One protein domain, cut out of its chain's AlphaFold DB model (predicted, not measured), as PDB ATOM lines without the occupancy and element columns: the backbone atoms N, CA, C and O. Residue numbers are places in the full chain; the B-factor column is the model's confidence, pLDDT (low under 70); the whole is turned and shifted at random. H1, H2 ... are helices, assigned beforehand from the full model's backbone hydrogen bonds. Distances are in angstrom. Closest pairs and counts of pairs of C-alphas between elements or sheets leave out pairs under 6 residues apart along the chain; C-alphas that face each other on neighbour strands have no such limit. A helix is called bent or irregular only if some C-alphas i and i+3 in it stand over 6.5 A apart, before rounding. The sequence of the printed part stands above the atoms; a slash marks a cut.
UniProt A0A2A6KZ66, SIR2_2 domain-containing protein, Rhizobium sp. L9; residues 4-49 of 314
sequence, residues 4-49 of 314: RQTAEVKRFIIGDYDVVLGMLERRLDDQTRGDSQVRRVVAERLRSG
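What this domain is: This is residues 4 to 49 of the 314 residues of the protein "SIR2_2 domain-containing protein" of Rhizobium sp. L9 (UniProt A0A2A6KZ66). Three helices follow one another in a flat zigzag: H1 and H2 lie side by side as a tight helical hairpin, and H3 splays away from H2 as the other limb of a V whose closed end is near the end of H2 and the beginning of H3. H2 is between the other two, and residues 43 to 49, of which 43 to 47 belong to H3, stick out at the open end of the V. The printed part has 46 residues with three named helices, in the order H1, H2, H3, and no named strand; its class is all helix. It is only just compact, close to loose, with a radius of gyration of the C-alphas of 11.0 A, and the C-alphas span 28 by 25 by 13 A.

How they stand to each other: H1, residues 4 to 13, and H2, residues 17 to 28, touch and form a helical hairpin. Their closest C-alphas are those of Glu 8 and Val 20, 5.5 A apart. The two helices run opposite ways at a shallow tilt of 20 degrees, with 9.8 A from centre to centre. H2 also touches H3, residues 37 to 47, and the closest C-alphas there are those of Glu 25 and Val 38, 5.9 A apart. H2 and H3 run opposite ways at a steep tilt of 48 degrees, and their centres are 13.3 A apart. H1 and H3 are apart. In H1, H2 and H3 every O i to N i+4 pair is within hydrogen-bond range.

Where its parts are: H1 begins at C-alpha 4, at (-53.490, -13.882, -13.543), and measures 14.5 A from its first to its last C-alpha, Arg 4 to Ile 13. A tight link of 3 residues leads to H2, the longest helix by residues, which runs from Tyr 17 to Leu 28 over 16.2 A and ends at C-alpha 28, at (-42.059, -11.667, -14.757). A short link of 8 residues follows. H3 runs from Gln 37 to Arg 47 over 15.3 A, and its last C-alpha is at (-29.769, -25.067, -26.610). None of the three helices is bent.

The domain as a whole: The outline is flat. The two C-alphas farthest apart in the domain are those of Arg 4 and Gly 49, the first and last printed residues, at 30.3 A. Residues 43 to 49 stand free. The printed part has no cut, and neither of its two links is long. The mean pLDDT of the printed part is 88.5; residues 31 to 34, between H2 and H3, are under 70.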
ATOM      1  N   ARG A   4     -54.420 -13.972 -12.409       90.81
ATOM      2  CA  ARG A   4     -53.490 -13.882 -13.543       90.81
ATOM      3  C   ARG A   4     -52.824 -15.227 -13.850       90.81
ATOM      4  O   ARG A   4     -52.824 -15.660 -14.996       90.81
ATOM      5  N   GLN A   5     -52.333 -15.924 -12.824       93.81
ATOM      6  CA  GLN A   5     -51.760 -17.268 -12.973       93.81
ATOM      7  C   GLN A   5     -52.819 -18.303 -13.375       93.81
ATOM      8  O   GLN A   5     -52.542 -19.187 -14.180       93.81
ATOM      9  N   THR A   6     -54.045 -18.188 -12.860       96.00
ATOM     10  CA  THR A   6     -55.162 -19.047 -13.276       96.00
ATOM     11  C   THR A   6     -55.475 -18.860 -14.764       96.00
ATOM     12  O   THR A   6     -55.728 -19.841 -15.461       96.00
ATOM     13  N   ALA A   7     -55.427 -17.627 -15.277       94.62
ATOM     14  CA  ALA A   7     -55.603 -17.347 -16.700       94.62
ATOM     15  C   ALA A   7     -54.459 -17.921 -17.563       94.62
ATOM     16  O   ALA A   7     -54.740 -18.510 -18.606       94.62
ATOM     17  N   GLU A   8     -53.202 -17.824 -17.109       94.81
ATOM     18  CA  GLU A   8     -52.039 -18.454 -17.766       94.81
ATOM     19  C   GLU A   8     -52.225 -19.971 -17.894       94.81
ATOM     20  O   GLU A   8     -52.092 -20.530 -18.981       94.81
ATOM     21  N   VAL A   9     -52.604 -20.642 -16.801       96.25
ATOM     22  CA  VAL A   9     -52.840 -22.095 -16.797       96.25
ATOM     23  C   VAL A   9     -53.991 -22.478 -17.720       96.25
ATOM     24  O   VAL A   9     -53.876 -23.450 -18.462       96.25
ATOM     25  N   LYS A  10     -55.090 -21.714 -17.720       96.44
ATOM     26  CA  LYS A  10     -56.214 -21.963 -18.633       96.44
ATOM     27  C   LYS A  10     -55.776 -21.904 -20.099       96.44
ATOM     28  O   LYS A  10     -56.123 -22.808 -20.850       96.44
ATOM     29  N   ARG A  11     -54.996 -20.887 -20.490       95.12
ATOM     30  CA  ARG A  11     -54.449 -20.747 -21.853       95.12
ATOM     31  C   ARG A  11     -53.493 -21.888 -22.211       95.12
ATOM     32  O   ARG A  11     -53.574 -22.427 -23.307       95.12
ATOM     33  N   PHE A  12     -52.657 -22.308 -21.265       95.12
ATOM     34  CA  PHE A  12     -51.752 -23.443 -21.453       95.12
ATOM     35  C   PHE A  12     -52.509 -24.747 -21.719       95.12
ATOM     36  O   PHE A  12     -52.163 -25.478 -22.640       95.12
ATOM     37  N   ILE A  13     -53.573 -25.016 -20.954       95.75
ATOM     38  CA  ILE A  13     -54.387 -26.234 -21.101       95.75
ATOM     39  C   ILE A  13     -55.056 -26.310 -22.480       95.75
ATOM     40  O   ILE A  13     -55.167 -27.401 -23.033       95.75
ATOM     41  N   ILE A  14     -55.488 -25.177 -23.041       94.06
ATOM     42  CA  ILE A  14     -56.121 -25.141 -24.371       94.06
ATOM     43  C   ILE A  14     -55.116 -25.053 -25.531       94.06
ATOM     44  O   ILE A  14     -55.534 -25.089 -26.684       94.06
ATOM     45  N   GLY A  15     -53.809 -24.981 -25.244       91.12
ATOM     46  CA  GLY A  15     -52.744 -24.999 -26.251       91.12
ATOM     47  C   GLY A  15     -52.339 -23.637 -26.824       91.12
ATOM     48  O   GLY A  15     -51.570 -23.604 -27.784       91.12
ATOM     49  N   ASP A  16     -52.783 -22.523 -26.232       92.19
ATOM     50  CA  ASP A  16     -52.424 -21.156 -26.656       92.19
ATOM     51  C   ASP A  16     -51.025 -20.768 -26.135       92.19
ATOM     52  O   ASP A  16     -50.860 -19.850 -25.325       92.19
ATOM     53  N   TYR A  17     -49.999 -21.528 -26.520       92.12
ATOM     54  CA  TYR A  17     -48.657 -21.405 -25.946       92.12
ATOM     55  C   TYR A  17     -48.000 -20.044 -26.212       92.12
ATOM     56  O   TYR A  17     -47.287 -19.537 -25.348       92.12
ATOM     57  N   ASP A  18     -48.268 -19.430 -27.361       91.56
ATOM     58  CA  ASP A  18     -47.796 -18.092 -27.722       91.56
ATOM     59  C   ASP A  18     -48.371 -17.017 -26.785       91.56
ATOM     60  O   ASP A  18     -47.641 -16.157 -26.282       91.56
ATOM     61  N   VAL A  19     -49.663 -17.119 -26.461       93.12
ATOM     62  CA  VAL A  19     -50.330 -16.236 -25.495       93.12
ATOM     63  C   VAL A  19     -49.774 -16.469 -24.092       93.12
ATOM     64  O   VAL A  19     -49.501 -15.509 -23.372       93.12
ATOM     65  N   VAL A  20     -49.566 -17.729 -23.691       94.56
ATOM     66  CA  VAL A  20     -48.989 -18.068 -22.376       94.56
ATOM     67  C   VAL A  20     -47.599 -17.467 -22.216       94.56
ATOM     68  O   VAL A  20     -47.322 -16.858 -21.184       94.56
ATOM     69  N   LEU A  21     -46.735 -17.595 -23.226       92.88
ATOM     70  CA  LEU A  21     -45.399 -17.001 -23.204       92.88
ATOM     71  C   LEU A  21     -45.474 -15.475 -23.078       92.88
ATOM     72  O   LEU A  21     -44.793 -14.913 -22.222       92.88
ATOM     73  N   GLY A  22     -46.368 -14.817 -23.823       92.06
ATOM     74  CA  GLY A  22     -46.601 -13.376 -23.686       92.06
ATOM     75  C   GLY A  22     -47.119 -12.975 -22.297       92.06
ATOM     76  O   GLY A  22     -46.690 -11.969 -21.726       92.06
ATOM     77  N   MET A  23     -48.015 -13.766 -21.698       93.31
ATOM     78  CA  MET A  23     -48.512 -13.528 -20.336       93.31
ATOM     79  C   MET A  23     -47.408 -13.677 -19.283       93.31
ATOM     80  O   MET A  23     -47.334 -12.842 -18.375       93.31
ATOM     81  N   LEU A  24     -46.552 -14.698 -19.423       92.75
ATOM     82  CA  LEU A  24     -45.403 -14.943 -18.552       92.75
ATOM     83  C   LEU A  24     -44.390 -13.800 -18.626       92.75
ATOM     84  O   LEU A  24     -43.991 -13.298 -17.578       92.75
ATOM     85  N   GLU A  25     -44.033 -13.345 -19.831       91.62
ATOM     86  CA  GLU A  25     -43.123 -12.206 -20.026       91.62
ATOM     87  C   GLU A  25     -43.659 -10.953 -19.337       91.62
ATOM     88  O   GLU A  25     -42.987 -10.354 -18.503       91.62
ATOM     89  N   ARG A  26     -44.928 -10.602 -19.588       90.12
ATOM     90  CA  ARG A  26     -45.560  -9.438 -18.951       90.12
ATOM     91  C   ARG A  26     -45.650  -9.566 -17.430       90.12
ATOM     92  O   ARG A  26     -45.898  -8.565 -16.763       90.12
ATOM     93  N   ARG A  27     -45.634 -10.783 -16.873       90.44
ATOM     94  CA  ARG A  27     -45.767 -11.012 -15.423       90.44
ATOM     95  C   ARG A  27     -44.421 -10.997 -14.713       90.44
ATOM     96  O   ARG A  27     -44.380 -10.590 -13.559       90.44
ATOM     97  N   LEU A  28     -43.382 -11.515 -15.356       88.25
ATOM     98  CA  LEU A  28     -42.059 -11.667 -14.757       88.25
ATOM     99  C   LEU A  28     -41.148 -10.473 -15.038       88.25
ATOM    100  O   LEU A  28     -40.337 -10.132 -14.185       88.25
ATOM    101  N   ASP A  29     -41.294  -9.845 -16.203       82.69
ATOM    102  CA  ASP A  29     -40.352  -8.844 -16.706       82.69
ATOM    103  C   ASP A  29     -41.003  -7.460 -16.920       82.69
ATOM    104  O   ASP A  29     -40.351  -6.546 -17.422       82.69
ATOM    105  N   ASP A  30     -42.288  -7.303 -16.562       72.00
ATOM    106  CA  ASP A  30     -43.173  -6.129 -16.753       72.00
ATOM    107  C   ASP A  30     -43.348  -5.637 -18.208       72.00
ATOM    108  O   ASP A  30     -44.350  -5.000 -18.542       72.00
ATOM    109  N   GLN A  31     -42.418  -5.961 -19.108       64.88
ATOM    110  CA  GLN A  31     -42.427  -5.659 -20.535       64.88
ATOM    111  C   GLN A  31     -41.822  -6.819 -21.332       64.88
ATOM    112  O   GLN A  31     -40.849  -7.446 -20.920       64.88
ATOM    113  N   THR A  32     -42.340  -7.042 -22.539       62.78
ATOM    114  CA  THR A  32     -41.700  -7.932 -23.513       62.78
ATOM    115  C   THR A  32     -40.463  -7.241 -24.083       62.78
ATOM    116  O   THR A  32     -40.557  -6.334 -24.911       62.78
ATOM    117  N   ARG A  33     -39.288  -7.658 -23.605       66.56
ATOM    118  CA  ARG A  33     -37.970  -7.260 -24.117       66.56
ATOM    119  C   ARG A  33     -37.181  -8.499 -24.526       66.56
ATOM    120  O   ARG A  33     -37.427  -9.590 -24.018       66.56
ATOM    121  N   GLY A  34     -36.216  -8.328 -25.430       65.38
ATOM    122  CA  GLY A  34     -35.385  -9.429 -25.935       65.38
ATOM    123  C   GLY A  34     -34.573 -10.163 -24.855       65.38
ATOM    124  O   GLY A  34     -34.159 -11.297 -25.077       65.38
ATOM    125  N   ASP A  35     -34.384  -9.547 -23.688       73.00
ATOM    126  CA  ASP A  35     -33.623 -10.045 -22.539       73.00
ATOM    127  C   ASP A  35     -34.477 -10.593 -21.383       73.00
ATOM    128  O   ASP A  35     -33.936 -10.916 -20.316       73.00
ATOM    129  N   SER A  36     -35.786 -10.752 -21.607       85.69
ATOM    130  CA  SER A  36     -36.728 -11.276 -20.613       85.69
ATOM    131  C   SER A  36     -36.242 -12.595 -20.000       85.69
ATOM    132  O   SER A  36     -35.578 -13.419 -20.649       85.69
ATOM    133  N   GLN A  37     -36.558 -12.828 -18.723       88.44
ATOM    134  CA  GLN A  37     -36.242 -14.090 -18.057       88.44
ATOM    135  C   GLN A  37     -36.837 -15.274 -18.829       88.44
ATOM    136  O   GLN A  37     -36.174 -16.301 -18.987       88.44
ATOM    137  N   VAL A  38     -38.049 -15.111 -19.365       89.88
ATOM    138  CA  VAL A  38     -38.703 -16.123 -20.203       89.88
ATOM    139  C   VAL A  38     -37.858 -16.445 -21.435       89.88
ATOM    140  O   VAL A  38     -37.578 -17.618 -21.677       89.88
ATOM    141  N   ARG A  39     -37.380 -15.441 -22.183       90.12
ATOM    142  CA  ARG A  39     -36.555 -15.661 -23.385       90.12
ATOM    143  C   ARG A  39     -35.224 -16.316 -23.073       90.12
ATOM    144  O   ARG A  39     -34.802 -17.196 -23.823       90.12
ATOM    145  N   ARG A  40     -34.581 -15.945 -21.961       88.88
ATOM    146  CA  ARG A  40     -33.352 -16.612 -21.503       88.88
ATOM    147  C   ARG A  40     -33.596 -18.095 -21.242       88.88
ATOM    148  O   ARG A  40     -32.882 -18.925 -21.799       88.88
ATOM    149  N   VAL A  41     -34.655 -18.428 -20.502       91.38
ATOM    150  CA  VAL A  41     -35.021 -19.822 -20.217       91.38
ATOM    151  C   VAL A  41     -35.390 -20.576 -21.497       91.38
ATOM    152  O   VAL A  41     -34.937 -21.700 -21.690       91.38
ATOM    153  N   VAL A  42     -36.163 -19.975 -22.406       91.44
ATOM    154  CA  VAL A  42     -36.491 -20.593 -23.703       91.44
ATOM    155  C   VAL A  42     -35.214 -20.880 -24.497       91.44
ATOM    156  O   VAL A  42     -35.020 -22.008 -24.947       91.44
ATOM    157  N   ALA A  43     -34.304 -19.911 -24.614       90.81
ATOM    158  CA  ALA A  43     -33.046 -20.089 -25.332       90.81
ATOM    159  C   ALA A  43     -32.156 -21.171 -24.692       90.81
ATOM    160  O   ALA A  43     -31.566 -21.979 -25.406       90.81
ATOM    161  N   GLU A  44     -32.075 -21.232 -23.361       90.44
ATOM    162  CA  GLU A  44     -31.372 -22.297 -22.632       90.44
ATOM    163  C   GLU A  44     -31.969 -23.678 -22.924       90.44
ATOM    164  O   GLU A  44     -31.237 -24.618 -23.243       90.44
ATOM    165  N   ARG A  45     -33.302 -23.802 -22.883       92.06
ATOM    166  CA  ARG A  45     -33.997 -25.061 -23.179       92.06
ATOM    167  C   ARG A  45     -33.777 -25.505 -24.618       92.06
ATOM    168  O   ARG A  45     -33.447 -26.669 -24.835       92.06
ATOM    169  N   LEU A  46     -33.880 -24.593 -25.582       91.25
ATOM    170  CA  LEU A  46     -33.620 -24.897 -26.989       91.25
ATOM    171  C   LEU A  46     -32.164 -25.341 -27.207       91.25
ATOM    172  O   LEU A  46     -31.918 -26.318 -27.911       91.25
ATOM    173  N   ARG A  47     -31.196 -24.694 -26.543       89.25
ATOM    174  CA  ARG A  47     -29.769 -25.067 -26.610       89.25
ATOM    175  C   ARG A  47     -29.452 -26.406 -25.946       89.25
ATOM    176  O   ARG A  47     -28.502 -27.065 -26.359       89.25
ATOM    177  N   SER A  48     -30.225 -26.805 -24.935       89.56
ATOM    178  CA  SER A  48     -30.094 -28.111 -24.272       89.56
ATOM    179  C   SER A  48     -30.615 -29.285 -25.109       89.56
ATOM    180  O   SER A  48     -30.381 -30.440 -24.760       89.56
ATOM    181  N   GLY A  49     -31.319 -28.996 -26.209       85.69
ATOM    182  CA  GLY A  49     -31.795 -29.998 -27.151       85.69
ATOM    183  C   GLY A  49     -30.669 -30.664 -27.955       85.69
ATOM    184  O   GLY A  49     -29.478 -30.415 -27.736       85.69
TER     185      GLY A  49